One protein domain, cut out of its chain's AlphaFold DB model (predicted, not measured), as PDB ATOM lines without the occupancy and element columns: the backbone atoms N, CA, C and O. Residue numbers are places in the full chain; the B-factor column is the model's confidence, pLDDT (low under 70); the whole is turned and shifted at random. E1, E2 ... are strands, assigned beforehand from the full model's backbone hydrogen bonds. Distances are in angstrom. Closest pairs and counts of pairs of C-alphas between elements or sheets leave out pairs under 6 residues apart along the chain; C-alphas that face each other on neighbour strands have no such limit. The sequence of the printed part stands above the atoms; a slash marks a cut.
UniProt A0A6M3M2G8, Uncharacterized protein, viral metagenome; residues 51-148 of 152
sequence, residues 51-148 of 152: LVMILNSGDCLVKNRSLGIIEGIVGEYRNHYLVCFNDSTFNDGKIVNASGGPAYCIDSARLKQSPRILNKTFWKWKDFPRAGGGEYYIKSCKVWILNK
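This is residues 51 to 148 of the 152 residues of an uncharacterized protein of viral metagenome (UniProt A0A6M3M2G8). A strongly curled sheet of six strands folds back on itself like part of an open barrel, with E6, E3 and E2 in one leaf, E8 and E7 in the other, and E1 as the hinge. The long, bent hairpin E7 and E8 runs along the longest axis, and the small hairpin E4 and E5 packs with E4 on E7. The printed part has 98 residues with no named helix and eight named strands, E1 to E8 in order along the chain; the class is all strand. The large sheet has the order E6, E3, E2, E1, E8, E7 and is mixed, while E4 and E5 form an antiparallel sheet of two. The whole is compact, with a radius of gyration of the C-alphas of 13.7 A and spans of 40 by 29 by 22 A.

E1, residues 51 to 55, E2, residues 67 to 70, and E3, residues 80 to 85, form a meander, each strand the antiparallel neighbour of the one before. N 52 and O 68 of the hairpin E1 and E2 are 2.8 A apart, and N 69 and O 84 of the hairpin E2 and E3 2.9 A, both within hydrogen-bond range. E4, residues 88 to 91, and E5, residues 95 to 99, are a hairpin, with N 90 and O 97 within range at 2.8 A. Residues 72 to 73 pair antiparallel with residues 95 to 96 of E5. E6, residues 103 to 107, is an edge strand antiparallel to E3, with N 83 and O 104 2.9 A apart. E7, residues 111 to 125, is the other edge strand and bends by 104 degrees at residue 115. E8, residues 134 to 147, bends by 70 degrees at residue 137. These two are an antiparallel hairpin, with N 122 and O 137 2.8 A apart. E8 is parallel to E1, with N 53 and O 144 2.7 A apart. The closest C-alphas of E4 and E7 are those of Phe 90 and Trp 123, at 5.0 A. E6 and E7 meet only through their link, and E6 and E8 are apart.

E1 begins with C-alpha 51 at (5.316, 12.787, 135.551). From first to last C-alpha, E3 measures 16.0 A, E7 30.4 A and E8 34.4 A. E7 begins with C-alpha 111 at (14.624, 13.146, 140.165), and E8 ends with C-alpha 147 at (12.098, 16.306, 147.120).

The two C-alphas farthest apart, those of Gly 58 and Asp 127, are 41.2 A apart. The printed part has no cut, and the link from E1 to E2, with 11 residues, is long. The mean pLDDT of the printed part is 94.2, and no printed residue is under 70.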
ATOM      1  N   LEU A  51       5.831  11.977 134.453       98.06
ATOM      2  CA  LEU A  51       5.316  12.787 135.551       98.06
ATOM      3  C   LEU A  51       6.368  13.011 136.631       98.06
ATOM      4  O   LEU A  51       7.095  12.095 137.000       98.06
ATOM      5  N   VAL A  52       6.360  14.193 137.236       97.69
ATOM      6  CA  VAL A  52       7.102  14.513 138.456       97.69
ATOM      7  C   VAL A  52       6.116  14.738 139.592       97.69
ATOM      8  O   VAL A  52       5.314  15.666 139.569       97.69
ATOM      9  N   MET A  53       6.196  13.902 140.619       97.00
ATOM     10  CA  MET A  53       5.522  14.099 141.891       97.00
ATOM     11  C   MET A  53       6.442  14.851 142.845       97.00
ATOM     12  O   MET A  53       7.527  14.380 143.195       97.00
ATOM     13  N   ILE A  54       5.985  16.005 143.311       94.00
ATOM     14  CA  ILE A  54       6.737  16.806 144.271       94.00
ATOM     15  C   ILE A  54       6.408  16.408 145.710       94.00
ATOM     16  O   ILE A  54       5.249  16.246 146.092       94.00
ATOM     17  N   LEU A  55       7.439  16.271 146.533       91.44
ATOM     18  CA  LEU A  55       7.356  16.104 147.978       91.44
ATOM     19  C   LEU A  55       7.994  17.317 148.659       91.44
ATOM     20  O   LEU A  55       8.985  17.868 148.169       91.44
ATOM     21  N   ASN A  56       7.437  17.698 149.807       84.56
ATOM     22  CA  ASN A  56       7.874  18.835 150.618       84.56
ATOM     23  C   ASN A  56       7.925  20.147 149.823       84.56
ATOM     24  O   ASN A  56       8.928  20.860 149.821       84.56
ATOM     25  N   SER A  57       6.844  20.446 149.110       82.38
ATOM     26  CA  SER A  57       6.656  21.752 148.502       82.38
ATOM     27  C   SER A  57       6.370  22.794 149.583       82.38
ATOM     28  O   SER A  57       5.464  22.618 150.394       82.38
ATOM     29  N   GLY A  58       7.137  23.884 149.571       80.81
ATOM     30  CA  GLY A  58       6.850  25.106 150.329       80.81
ATOM     31  C   GLY A  58       6.035  26.135 149.535       80.81
ATOM     32  O   GLY A  58       5.969  27.290 149.933       80.81
ATOM     33  N   ASP A  59       5.481  25.746 148.383       82.19
ATOM     34  CA  ASP A  59       4.755  26.625 147.462       82.19
ATOM     35  C   ASP A  59       3.234  26.547 147.700       82.19
ATOM     36  O   ASP A  59       2.695  25.471 147.967       82.19
ATOM     37  N   CYS A  60       2.526  27.676 147.602       84.12
ATOM     38  CA  CYS A  60       1.076  27.729 147.805       84.12
ATOM     39  C   CYS A  60       0.264  27.213 146.603       84.12
ATOM     40  O   CYS A  60      -0.867  26.756 146.788       84.12
ATOM     41  N   LEU A  61       0.827  27.248 145.391       87.25
ATOM     42  CA  LEU A  61       0.177  26.812 144.150       87.25
ATOM     43  C   LEU A  61       0.447  25.339 143.840       87.25
ATOM     44  O   LEU A  61      -0.376  24.666 143.214       87.25
ATOM     45  N   VAL A  62       1.586  24.824 144.299       90.69
ATOM     46  CA  VAL A  62       1.983  23.429 144.101       90.69
ATOM     47  C   VAL A  62       2.093  22.746 145.451       90.69
ATOM     48  O   VAL A  62       3.032  22.978 146.204       90.69
ATOM     49  N   LYS A  63       1.130  21.879 145.761       90.88
ATOM     50  CA  LYS A  63       1.049  21.192 147.052       90.88
ATOM     51  C   LYS A  63       1.890  19.918 147.048       90.88
ATOM     52  O   LYS A  63       2.307  19.401 146.013       90.88
ATOM     53  N   ASN A  64       2.113  19.368 148.237       91.75
ATOM     54  CA  ASN A  64       2.685  18.032 148.367       91.75
ATOM     55  C   ASN A  64       1.876  17.015 147.560       91.75
ATOM     56  O   ASN A  64       0.649  16.994 147.624       91.75
ATOM     57  N   ARG A  65       2.594  16.140 146.853       92.94
ATOM     58  CA  ARG A  65       2.068  15.111 145.949       92.94
ATOM     59  C   ARG A  65       1.385  15.644 144.687       92.94
ATOM     60  O   ARG A  65       0.832  14.836 143.943       92.94
ATOM     61  N   SER A  66       1.456  16.947 144.403       94.75
ATOM     62  CA  SER A  66       1.092  17.471 143.085       94.75
ATOM     63  C   SER A  66       1.950  16.823 141.999       94.75
ATOM     64  O   SER A  66       3.131  16.528 142.211       94.75
ATOM     65  N   LEU A  67       1.331  16.600 140.842       96.31
ATOM     66  CA  LEU A  67       1.958  16.024 139.661       96.31
ATOM     67  C   LEU A  67       2.184  17.127 138.633       96.31
ATOM     68  O   LEU A  67       1.265  17.890 138.336       96.31
ATOM     69  N   GLY A  68       3.399  17.189 138.110       97.31
ATOM     70  CA  GLY A  68       3.740  17.982 136.944       97.31
ATOM     71  C   GLY A  68       4.218  17.090 135.811       97.31
ATOM     72  O   GLY A  68       4.586  15.940 136.040       97.31
ATOM     73  N   ILE A  69       4.190  17.600 134.590       98.31
ATOM     74  CA  ILE A  69       4.646  16.891 133.395       98.31
ATOM     75  C   ILE A  69       6.010  17.413 132.961       98.31
ATOM     76  O   ILE A  69       6.234  18.620 132.960       98.31
ATOM     77  N   ILE A  70       6.910  16.514 132.575       98.44
ATOM     78  CA  ILE A  70       8.168  16.883 131.928       98.44
ATOM     79  C   ILE A  70       7.880  17.323 130.490       98.44
ATOM     80  O   ILE A  70       7.403  16.530 129.674       98.44
ATOM     81  N   GLU A  71       8.194  18.577 130.178       98.44
ATOM     82  CA  GLU A  71       8.090  19.143 128.834       98.44
ATOM     83  C   GLU A  71       9.380  18.926 128.029       98.44
ATOM     84  O   GLU A  71      10.470  18.769 128.586       98.44
ATOM     85  N   GLY A  72       9.272  18.945 126.700       98.12
ATOM     86  CA  GLY A  72      10.415  18.830 125.793       98.12
ATOM     87  C   GLY A  72      10.143  17.958 124.571       98.12
ATOM     88  O   GLY A  72       9.004  17.618 124.264       98.12
ATOM     89  N   ILE A  73      11.210  17.603 123.857       98.25
ATOM     90  CA  ILE A  73      11.151  16.744 122.668       98.25
ATOM     91  C   ILE A  73      11.138  15.277 123.112       98.25
ATOM     92  O   ILE A  73      11.966  14.849 123.915       98.25
ATOM     93  N   VAL A  74      10.185  14.498 122.607       96.62
ATOM     94  CA  VAL A  74      10.012  13.087 122.972       96.62
ATOM     95  C   VAL A  74      11.277  12.299 122.627       96.62
ATOM     96  O   VAL A  74      11.749  12.328 121.495       96.62
ATOM     97  N   GLY A  75      11.814  11.579 123.615       94.81
ATOM     98  CA  GLY A  75      13.038  10.781 123.479       94.81
ATOM     99  C   GLY A  75      14.341  11.544 123.743       94.81
ATOM    100  O   GLY A  75      15.392  10.913 123.835       94.81
ATOM    101  N   GLU A  76      14.297  12.868 123.923       96.12
ATOM    102  CA  GLU A  76      15.484  13.653 124.265       96.12
ATOM    103  C   GLU A  76      15.688  13.759 125.776       96.12
ATOM    104  O   GLU A  76      14.930  14.426 126.484       96.12
ATOM    105  N   TYR A  77      16.784  13.169 126.251       95.50
ATOM    106  CA  TYR A  77      17.256  13.402 127.609       95.50
ATOM    107  C   TYR A  77      17.868  14.801 127.756       95.50
ATOM    108  O   TYR A  77      18.652  15.237 126.910       95.50
ATOM    109  N   ARG A  78      17.573  15.479 128.870       95.94
ATOM    110  CA  ARG A  78      18.179  16.765 129.238       95.94
ATOM    111  C   ARG A  78      18.590  16.785 130.704       95.94
ATOM    112  O   ARG A  78      17.915  16.226 131.562       95.94
ATOM    113  N   ASN A  79      19.672  17.512 130.990       96.56
ATOM    114  CA  ASN A  79      20.135  17.727 132.364       96.56
ATOM    115  C   ASN A  79      19.123  18.536 133.182       96.56
ATOM    116  O   ASN A  79      19.007  18.332 134.384       96.56
ATOM    117  N   HIS A  80      18.380  19.426 132.525       97.31
ATOM    118  CA  HIS A  80      17.339  20.237 133.135       97.31
ATOM    119  C   HIS A  80      16.054  20.118 132.326       97.31
ATOM    120  O   HIS A  80      16.083  20.168 131.094       97.31
ATOM    121  N   TYR A  81      14.937  20.015 133.032       97.75
ATOM    122  CA  TYR A  81      13.610  19.974 132.442       97.75
ATOM    123  C   TYR A  81      12.760  21.132 132.928       97.75
ATOM    124  O   TYR A  81      12.801  21.484 134.106       97.75
ATOM    125  N   LEU A  82      11.940  21.670 132.028       97.56
ATOM    126  CA  LEU A  82      10.781  22.447 132.432       97.56
ATOM    127  C   LEU A  82       9.673  21.469 132.823       97.56
ATOM    128  O   LEU A  82       9.388  20.521 132.088       97.56
ATOM    129  N   VAL A  83       9.089  21.678 134.000       97.50
ATOM    130  CA  VAL A  83       8.002  20.846 134.513       97.50
ATOM    131  C   VAL A  83       6.835  21.727 134.912       97.50
ATOM    132  O   VAL A  83       6.965  22.513 135.853       97.50
ATOM    133  N   CYS A  84       5.702  21.573 134.231       97.62
ATOM    134  CA  CYS A  84       4.470  22.312 134.503       97.62
ATOM    135  C   CYS A  84       3.513  21.480 135.366       97.62
ATOM    136  O   CYS A  84       3.318  20.295 135.104       97.62
ATOM    137  N   PHE A  85       2.928  22.091 136.397       95.38
ATOM    138  CA  PHE A  85       1.988  21.470 137.337       95.38
ATOM    139  C   PHE A  85       0.566  21.990 137.116       95.38
ATOM    140  O   PHE A  85       0.395  23.137 136.724       95.38
ATOM    141  N   ASN A  86      -0.454  21.185 137.453       83.62
ATOM    142  CA  ASN A  86      -1.883  21.528 137.285       83.62
ATOM    143  C   ASN A  86      -2.220  21.981 135.852       83.62
ATOM    144  O   ASN A  86      -2.856  23.010 135.637       83.62
ATOM    145  N   ASP A  87      -1.744  21.219 134.876       90.75
ATOM    146  CA  ASP A  87      -1.581  21.663 133.500       90.75
ATOM    147  C   ASP A  87      -2.554  21.006 132.501       90.75
ATOM    148  O   ASP A  87      -3.052  19.896 132.713       90.75
ATOM    149  N   SER A  88      -2.757  21.683 131.367       94.38
ATOM    150  CA  SER A  88      -3.277  21.106 130.126       94.38
ATOM    151  C   SER A  88      -2.115  20.747 129.202       94.38
ATOM    152  O   SER A  88      -1.319  21.615 128.835       94.38
ATOM    153  N   THR A  89      -2.023  19.474 128.814       97.56
ATOM    154  CA  THR A  89      -0.819  18.922 128.174       97.56
ATOM    155  C   THR A  89      -1.033  18.570 126.718       97.56
ATOM    156  O   THR A  89      -1.802  17.664 126.389       97.56
ATOM    157  N   PHE A  90      -0.269  19.226 125.858       97.56
ATOM    158  CA  PHE A  90      -0.106  18.846 124.470       97.56
ATOM    159  C   PHE A  90       0.936  17.730 124.338       97.56
ATOM    160  O   PHE A  90       2.021  17.815 124.916       97.56
ATOM    161  N   ASN A  91       0.628  16.694 123.558       98.00
ATOM    162  CA  ASN A  91       1.596  15.680 123.149       98.00
ATOM    163  C   ASN A  91       1.214  15.068 121.796       98.00
ATOM    164  O   ASN A  91       0.258  14.295 121.712       98.00
ATOM    165  N   ASP A  92       1.979  15.370 120.749       96.50
ATOM    166  CA  ASP A  92       1.777  14.857 119.384       96.50
ATOM    167  C   ASP A  92       2.685  13.668 119.024       96.50
ATOM    168  O   ASP A  92       2.733  13.240 117.870       96.50
ATOM    169  N   GLY A  93       3.409  13.125 120.004       96.12
ATOM    170  CA  GLY A  93       4.401  12.068 119.815       96.12
ATOM    171  C   GLY A  93       5.796  12.571 119.436       96.12
ATOM    172  O   GLY A  93       6.731  11.774 119.452       96.12
ATOM    173  N   LYS A  94       5.966  13.865 119.144       97.38
ATOM    174  CA  LYS A  94       7.267  14.499 118.879       97.38
ATOM    175  C   LYS A  94       7.651  15.483 119.970       97.38
ATOM    176  O   LYS A  94       8.812  15.537 120.362       97.38
ATOM    177  N   ILE A  95       6.689  16.245 120.475       97.56
ATOM    178  CA  ILE A  95       6.903  17.237 121.524       97.56
ATOM    179  C   ILE A  95       5.840  17.106 122.611       97.56
ATOM    180  O   ILE A  95       4.681  16.797 122.342       97.56
ATOM    181  N   VAL A  96       6.253  17.359 123.848       98.44
ATOM    182  CA  VAL A  96       5.386  17.519 125.011       98.44
ATOM    183  C   VAL A  96       5.492  18.959 125.477       98.44
ATOM    184  O   VAL A  96       6.590  19.448 125.741       98.44
ATOM    185  N   ASN A  97       4.354  19.635 125.571       97.44
ATOM    186  CA  ASN A  97       4.260  21.006 126.058       97.44
ATOM    187  C   ASN A  97       3.051  21.124 126.985       97.44
ATOM    188  O   ASN A  97       2.053  20.423 126.801       97.44
ATOM    189  N   ALA A  98       3.139  21.983 127.987       96.94
ATOM    190  CA  ALA A  98       2.101  22.144 128.981       96.94
ATOM    191  C   ALA A  98       1.864  23.615 129.321       96.94
ATOM    192  O   ALA A  98       2.763  24.450 129.301       96.94
ATOM    193  N   SER A  99       0.615  23.943 129.642       93.06
ATOM    194  CA  SER A  99       0.233  25.297 130.050       93.06
ATOM    195  C   SER A  99      -0.904  25.277 131.067       93.06
ATOM    196  O   SER A  99      -1.541  24.248 131.289       93.06
ATOM    197  N   GLY A 100      -1.174  26.432 131.679       89.12
ATOM    198  CA  GLY A 100      -2.295  26.621 132.607       89.12
ATOM    199  C   GLY A 100      -1.927  26.559 134.090       89.12
ATOM    200  O   GLY A 100      -2.766  26.882 134.924       89.12
ATOM    201  N   GLY A 101      -0.678  26.231 134.427       91.50
ATOM    202  CA  GLY A 101      -0.219  26.224 135.811       91.50
ATOM    203  C   GLY A 101       1.257  26.591 135.982       91.50
ATOM    204  O   GLY A 101       1.931  26.953 135.013       91.50
ATOM    205  N   PRO A 102       1.759  26.576 137.227       93.94
ATOM    206  CA  PRO A 102       3.131  26.960 137.536       93.94
ATOM    207  C   PRO A 102       4.130  25.960 136.947       93.94
ATOM    208  O   PRO A 102       3.914  24.746 136.995       93.94
ATOM    209  N   ALA A 103       5.245  26.476 136.435       94.56
ATOM    210  CA  ALA A 103       6.320  25.676 135.868       94.56
ATOM    211  C   ALA A 103       7.651  25.942 136.578       94.56
ATOM    212  O   ALA A 103       7.958  27.078 136.941       94.56
ATOM    213  N   TYR A 104       8.453  24.894 136.758       93.94
ATOM    214  CA  TYR A 104       9.784  24.996 137.355       93.94
ATOM    215  C   TYR A 104      10.833  24.332 136.472       93.94
ATOM    216  O   TYR A 104      10.596  23.266 135.906       93.94
ATOM    217  N   CYS A 105      12.018  24.936 136.420       95.94
ATOM    218  CA  CYS A 105      13.205  24.280 135.895       95.94
ATOM    219  C   CYS A 105      13.768  23.339 136.971       95.94
ATOM    220  O   CYS A 105      14.105  23.781 138.073       95.94
ATOM    221  N   ILE A 106      13.826  22.041 136.682       95.44
ATOM    222  CA  ILE A 106      14.277  20.998 137.604       95.44
ATOM    223  C   ILE A 106      15.487  20.289 137.006       95.44
ATOM    224  O   ILE A 106      15.437  19.801 135.878       95.44
ATOM    225  N   ASP A 107      16.555  20.197 137.795       95.69
ATOM    226  CA  ASP A 107      17.700  19.343 137.495       95.69
ATOM    227  C   ASP A 107      17.280  17.866 137.556       95.69
ATOM    228  O   ASP A 107      16.784  17.378 138.579       95.69
ATOM    229  N   SER A 108      17.486  17.159 136.448       95.44
ATOM    230  CA  SER A 108      17.194  15.736 136.292       95.44
ATOM    231  C   SER A 108      17.906  14.863 137.330       95.44
ATOM    232  O   SER A 108      17.342  13.856 137.749       95.44
ATOM    233  N   ALA A 109      19.082  15.268 137.825       92.94
ATOM    234  CA  ALA A 109      19.821  14.541 138.857       92.94
ATOM    235  C   ALA A 109      19.088  14.506 140.211       92.94
ATOM    236  O   ALA A 109      19.357  13.654 141.057       92.94
ATOM    237  N   ARG A 110      18.131  15.418 140.429       93.69
ATOM    238  CA  ARG A 110      17.302  15.461 141.644       93.69
ATOM    239  C   ARG A 110      16.078  14.552 141.568       93.69
ATOM    240  O   ARG A 110      15.392  14.387 142.581       93.69
ATOM    241  N   LEU A 111      15.778  14.003 140.392       95.12
ATOM    242  CA  LEU A 111      14.624  13.146 140.165       95.12
ATOM    243  C   LEU A 111      14.962  11.703 140.523       95.12
ATOM    244  O   LEU A 111      15.908  11.117 140.007       95.12
ATOM    245  N   LYS A 112      14.154  11.112 141.404       93.94
ATOM    246  CA  LYS A 112      14.276   9.700 141.783       93.94
ATOM    247  C   LYS A 112      13.163   8.890 141.145       93.94
ATOM    248  O   LYS A 112      12.004   9.291 141.217       93.94
ATOM    249  N   GLN A 113      13.499   7.755 140.546       90.81
ATOM    250  CA  GLN A 113      12.498   6.879 139.949       90.81
ATOM    251  C   GLN A 113      11.516   6.377 141.017       90.81
ATOM    252  O   GLN A 113      11.912   6.012 142.124       90.81
ATOM    253  N   SER A 114      10.227   6.360 140.681       91.00
ATOM    254  CA  SER A 114       9.181   5.692 141.454       91.00
ATOM    255  C   SER A 114       8.693   4.460 140.690       91.00
ATOM    256  O   SER A 114       8.602   4.517 139.463       91.00
ATOM    257  N   PRO A 115       8.293   3.370 141.371       88.50
ATOM    258  CA  PRO A 115       7.632   2.241 140.713       88.50
ATOM    259  C   PRO A 115       6.216   2.589 140.223       88.50
ATOM    260  O   PRO A 115       5.556   1.775 139.584       88.50
ATOM    261  N   ARG A 116       5.703   3.783 140.551       91.31
ATOM    262  CA  ARG A 116       4.355   4.203 140.165       91.31
ATOM    263  C   ARG A 116       4.280   4.539 138.682       91.31
ATOM    264  O   ARG A 116       5.090   5.296 138.152       91.31
ATOM    265  N   ILE A 117       3.203   4.064 138.074       95.06
ATOM    266  CA  ILE A 117       2.747   4.454 136.748       95.06
ATOM    267  C   ILE A 117       1.352   5.042 136.927       95.06
ATOM    268  O   ILE A 117       0.510   4.436 137.587       95.06
ATOM    269  N   LEU A 118       1.115   6.234 136.386       96.69
ATOM    270  CA  LEU A 118      -0.176   6.914 136.483       96.69
ATOM    271  C   LEU A 118      -0.677   7.303 135.098       96.69
ATOM    272  O   LEU A 118       0.101   7.641 134.210       96.69
ATOM    273  N   ASN A 119      -1.993   7.276 134.930       97.62
ATOM    274  CA  ASN A 119      -2.634   7.723 133.704       97.62
ATOM    275  C   ASN A 119      -2.796   9.243 133.722       97.62
ATOM    276  O   ASN A 119      -3.251   9.810 134.716       97.62
ATOM    277  N   LYS A 120      -2.455   9.890 132.607       96.75
ATOM    278  CA  LYS A 120      -2.700  11.315 132.385       96.75
ATOM    279  C   LYS A 120      -3.387  11.522 131.044       96.75
ATOM    280  O   LYS A 120      -3.100  10.822 130.072       96.75
ATOM    281  N   THR A 121      -4.300  12.483 131.022       97.69
ATOM    282  CA  THR A 121      -4.947  12.950 129.799       97.69
ATOM    283  C   THR A 121      -4.016  13.912 129.075       97.69
ATOM    284  O   THR A 121      -3.549  14.889 129.658       97.69
ATOM    285  N   PHE A 122      -3.781  13.636 127.801       97.94
ATOM    286  CA  PHE A 122      -3.084  14.497 126.860       97.94
ATOM    287  C   PHE A 122      -4.058  14.925 125.771       97.94
ATOM    288  O   PHE A 122      -5.090  14.284 125.559       97.94
ATOM    289  N   TRP A 123      -3.704  15.977 125.048       97.31
ATOM    290  CA  TRP A 123      -4.370  16.330 123.808       97.31
ATOM    291  C   TRP A 123      -3.367  16.560 122.682       97.31
ATOM    292  O   TRP A 123      -2.182  16.802 122.915       97.31
ATOM    293  N   LYS A 124      -3.839  16.462 121.443       97.44
ATOM    294  CA  LYS A 124      -3.080  16.812 120.237       97.44
ATOM    295  C   LYS A 124      -4.008  17.330 119.151       97.44
ATOM    296  O   LYS A 124      -5.225  17.179 119.248       97.44
ATOM    297  N   TRP A 125      -3.439  17.927 118.112       96.44
ATOM    298  CA  TRP A 125      -4.191  18.268 116.907       96.44
ATOM    299  C   TRP A 125      -4.494  17.005 116.099       96.44
ATOM    300  O   TRP A 125      -3.612  16.166 115.926       96.44
ATOM    301  N   LYS A 126      -5.726  16.883 115.587       94.94
ATOM    302  CA  LYS A 126      -6.092  15.806 114.647       94.94
ATOM    303  C   LYS A 126      -5.374  15.963 113.303       94.94
ATOM    304  O   LYS A 126      -4.967  14.985 112.689       94.94
ATOM    305  N   ASP A 127      -5.250  17.208 112.859       92.12
ATOM    306  CA  ASP A 127      -4.732  17.610 111.552       92.12
ATOM    307  C   ASP A 127      -4.031  18.980 111.636       92.12
ATOM    308  O   ASP A 127      -2.804  19.039 111.639       92.12
ATOM    309  N   PHE A 128      -4.780  20.081 111.756       90.62
ATOM    310  CA  PHE A 128      -4.261  21.448 111.788       90.62
ATOM    311  C   PHE A 128      -4.824  22.257 112.970       90.62
ATOM    312  O   PHE A 128      -5.979  22.047 113.361       90.62
ATOM    313  N   PRO A 129      -4.054  23.210 113.531       93.06
ATOM    314  CA  PRO A 129      -4.486  24.009 114.676       93.06
ATOM    315  C   PRO A 129      -5.756  24.825 114.398       93.06
ATOM    316  O   PRO A 129      -5.764  25.694 113.527       93.06
ATOM    317  N   ARG A 130      -6.833  24.560 115.149       91.62
ATOM    318  CA  ARG A 130      -8.099  25.318 115.100       91.62
ATOM    319  C   ARG A 130      -8.943  25.105 116.354       91.62
ATOM    320  O   ARG A 130      -8.808  24.090 117.030       91.62
ATOM    321  N   ALA A 131      -9.880  26.007 116.639       90.88
ATOM    322  CA  ALA A 131     -10.853  25.796 117.714       90.88
ATOM    323  C   ALA A 131     -11.603  24.460 117.519       90.88
ATOM    324  O   ALA A 131     -12.088  24.168 116.427       90.88
ATOM    325  N   GLY A 132     -11.643  23.619 118.559       91.44
ATOM    326  CA  GLY A 132     -12.265  22.286 118.504       91.44
ATOM    327  C   GLY A 132     -11.524  21.237 117.655       91.44
ATOM    328  O   GLY A 132     -11.995  20.110 117.543       91.44
ATOM    329  N   GLY A 133     -10.364  21.570 117.077       94.81
ATOM    330  CA  GLY A 133      -9.545  20.646 116.276       94.81
ATOM    331  C   GLY A 133      -8.693  19.672 117.098       94.81
ATOM    332  O   GLY A 133      -7.967  18.855 116.532       94.81
ATOM    333  N   GLY A 134      -8.747  19.779 118.427       96.25
ATOM    334  CA  GLY A 134      -8.024  18.901 119.337       96.25
ATOM    335  C   GLY A 134      -8.727  17.560 119.536       96.25
ATOM    336  O   GLY A 134      -9.954  17.459 119.479       96.25
ATOM    337  N   GLU A 135      -7.947  16.526 119.816       97.50
ATOM    338  CA  GLU A 135      -8.430  15.274 120.387       97.50
ATOM    339  C   GLU A 135      -7.691  14.946 121.675       97.50
ATOM    340  O   GLU A 135      -6.510  15.260 121.814       97.50
ATOM    341  N   TYR A 136      -8.404  14.312 122.601       97.62
ATOM    342  CA  TYR A 136      -7.882  13.907 123.898       97.62
ATOM    343  C   TYR A 136      -7.647  12.404 123.920       97.62
ATOM    344  O   TYR A 136      -8.433  11.633 123.373       97.62
ATOM    345  N   TYR A 137      -6.587  11.986 124.599       97.94
ATOM    346  CA  TYR A 137      -6.277  10.582 124.822       97.94
ATOM    347  C   TYR A 137      -5.593  10.398 126.176       97.94
ATOM    348  O   TYR A 137      -5.057  11.341 126.758       97.94
ATOM    349  N   ILE A 138      -5.623   9.174 126.698       97.81
ATOM    350  CA  ILE A 138      -5.005   8.829 127.980       97.81
ATOM    351  C   ILE A 138      -3.730   8.036 127.711       97.81
ATOM    352  O   ILE A 138      -3.728   7.115 126.897       97.81
ATOM    353  N   LYS A 139      -2.651   8.378 128.417       96.88
ATOM    354  CA  LYS A 139      -1.373   7.664 128.362       96.88
ATOM    355  C   LYS A 139      -0.895   7.323 129.772       96.88
ATOM    356  O   LYS A 139      -0.965   8.156 130.679       96.88
ATOM    357  N   SER A 140      -0.379   6.109 129.945       97.31
ATOM    358  CA  SER A 140       0.317   5.691 131.163       97.31
ATOM    359  C   SER A 140       1.717   6.301 131.207       97.31
ATOM    360  O   SER A 140       2.493   6.175 130.259       97.31
ATOM    361  N   CYS A 141       2.033   6.981 132.303       96.94
ATOM    362  CA  CYS A 141       3.246   7.772 132.471       96.94
ATOM    363  C   CYS A 141       4.033   7.274 133.680       96.94
ATOM    364  O   CYS A 141       3.451   7.027 134.744       96.94
ATOM    365  N   LYS A 142       5.357   7.164 133.535       96.94
ATOM    366  CA  LYS A 142       6.240   6.892 134.671       96.94
ATOM    367  C   LYS A 142       6.235   8.088 135.614       96.94
ATOM    368  O   LYS A 142       6.060   9.228 135.181       96.94
ATOM    369  N   VAL A 143       6.420   7.825 136.904       97.19
ATOM    370  CA  VAL A 143       6.475   8.866 137.930       97.19
ATOM    371  C   VAL A 143       7.893   8.994 138.478       97.19
ATOM    372  O   VAL A 143       8.535   8.014 138.847       97.19
ATOM    373  N   TRP A 144       8.338  10.235 138.608       97.50
ATOM    374  CA  TRP A 144       9.587  10.645 139.230       97.50
ATOM    375  C   TRP A 144       9.293  11.433 140.497       97.50
ATOM    376  O   TRP A 144       8.344  12.208 140.549       97.50
ATOM    377  N   ILE A 145      10.091  11.247 141.536       96.56
ATOM    378  CA  ILE A 145       9.941  11.939 142.811       96.56
ATOM    379  C   ILE A 145      10.946  13.082 142.874       96.56
ATOM    380  O   ILE A 145      12.151  12.856 142.757       96.56
ATOM    381  N   LEU A 146      10.451  14.290 143.134       95.00
ATOM    382  CA  LEU A 146      11.261  15.450 143.488       95.00
ATOM    383  C   LEU A 146      11.062  15.780 144.967       95.00
ATOM    384  O   LEU A 146       9.956  16.118 145.376       95.00
ATOM    385  N   ASN A 147      12.131  15.767 145.760       86.69
ATOM    386  CA  ASN A 147      12.098  16.306 147.120       86.69
ATOM    387  C   ASN A 147      12.623  17.752 147.107       86.69
ATOM    388  O   ASN A 147      13.817  17.982 146.885       86.69
ATOM    389  N   LYS A 148      11.735  18.741 147.284       72.06
ATOM    390  CA  LYS A 148      12.112  20.166 147.217       72.06
ATOM    391  C   LYS A 148      12.737  20.665 148.527       72.06
ATOM    392  O   LYS A 148      13.571  21.561 148.472       72.06
TER     393      LYS A 148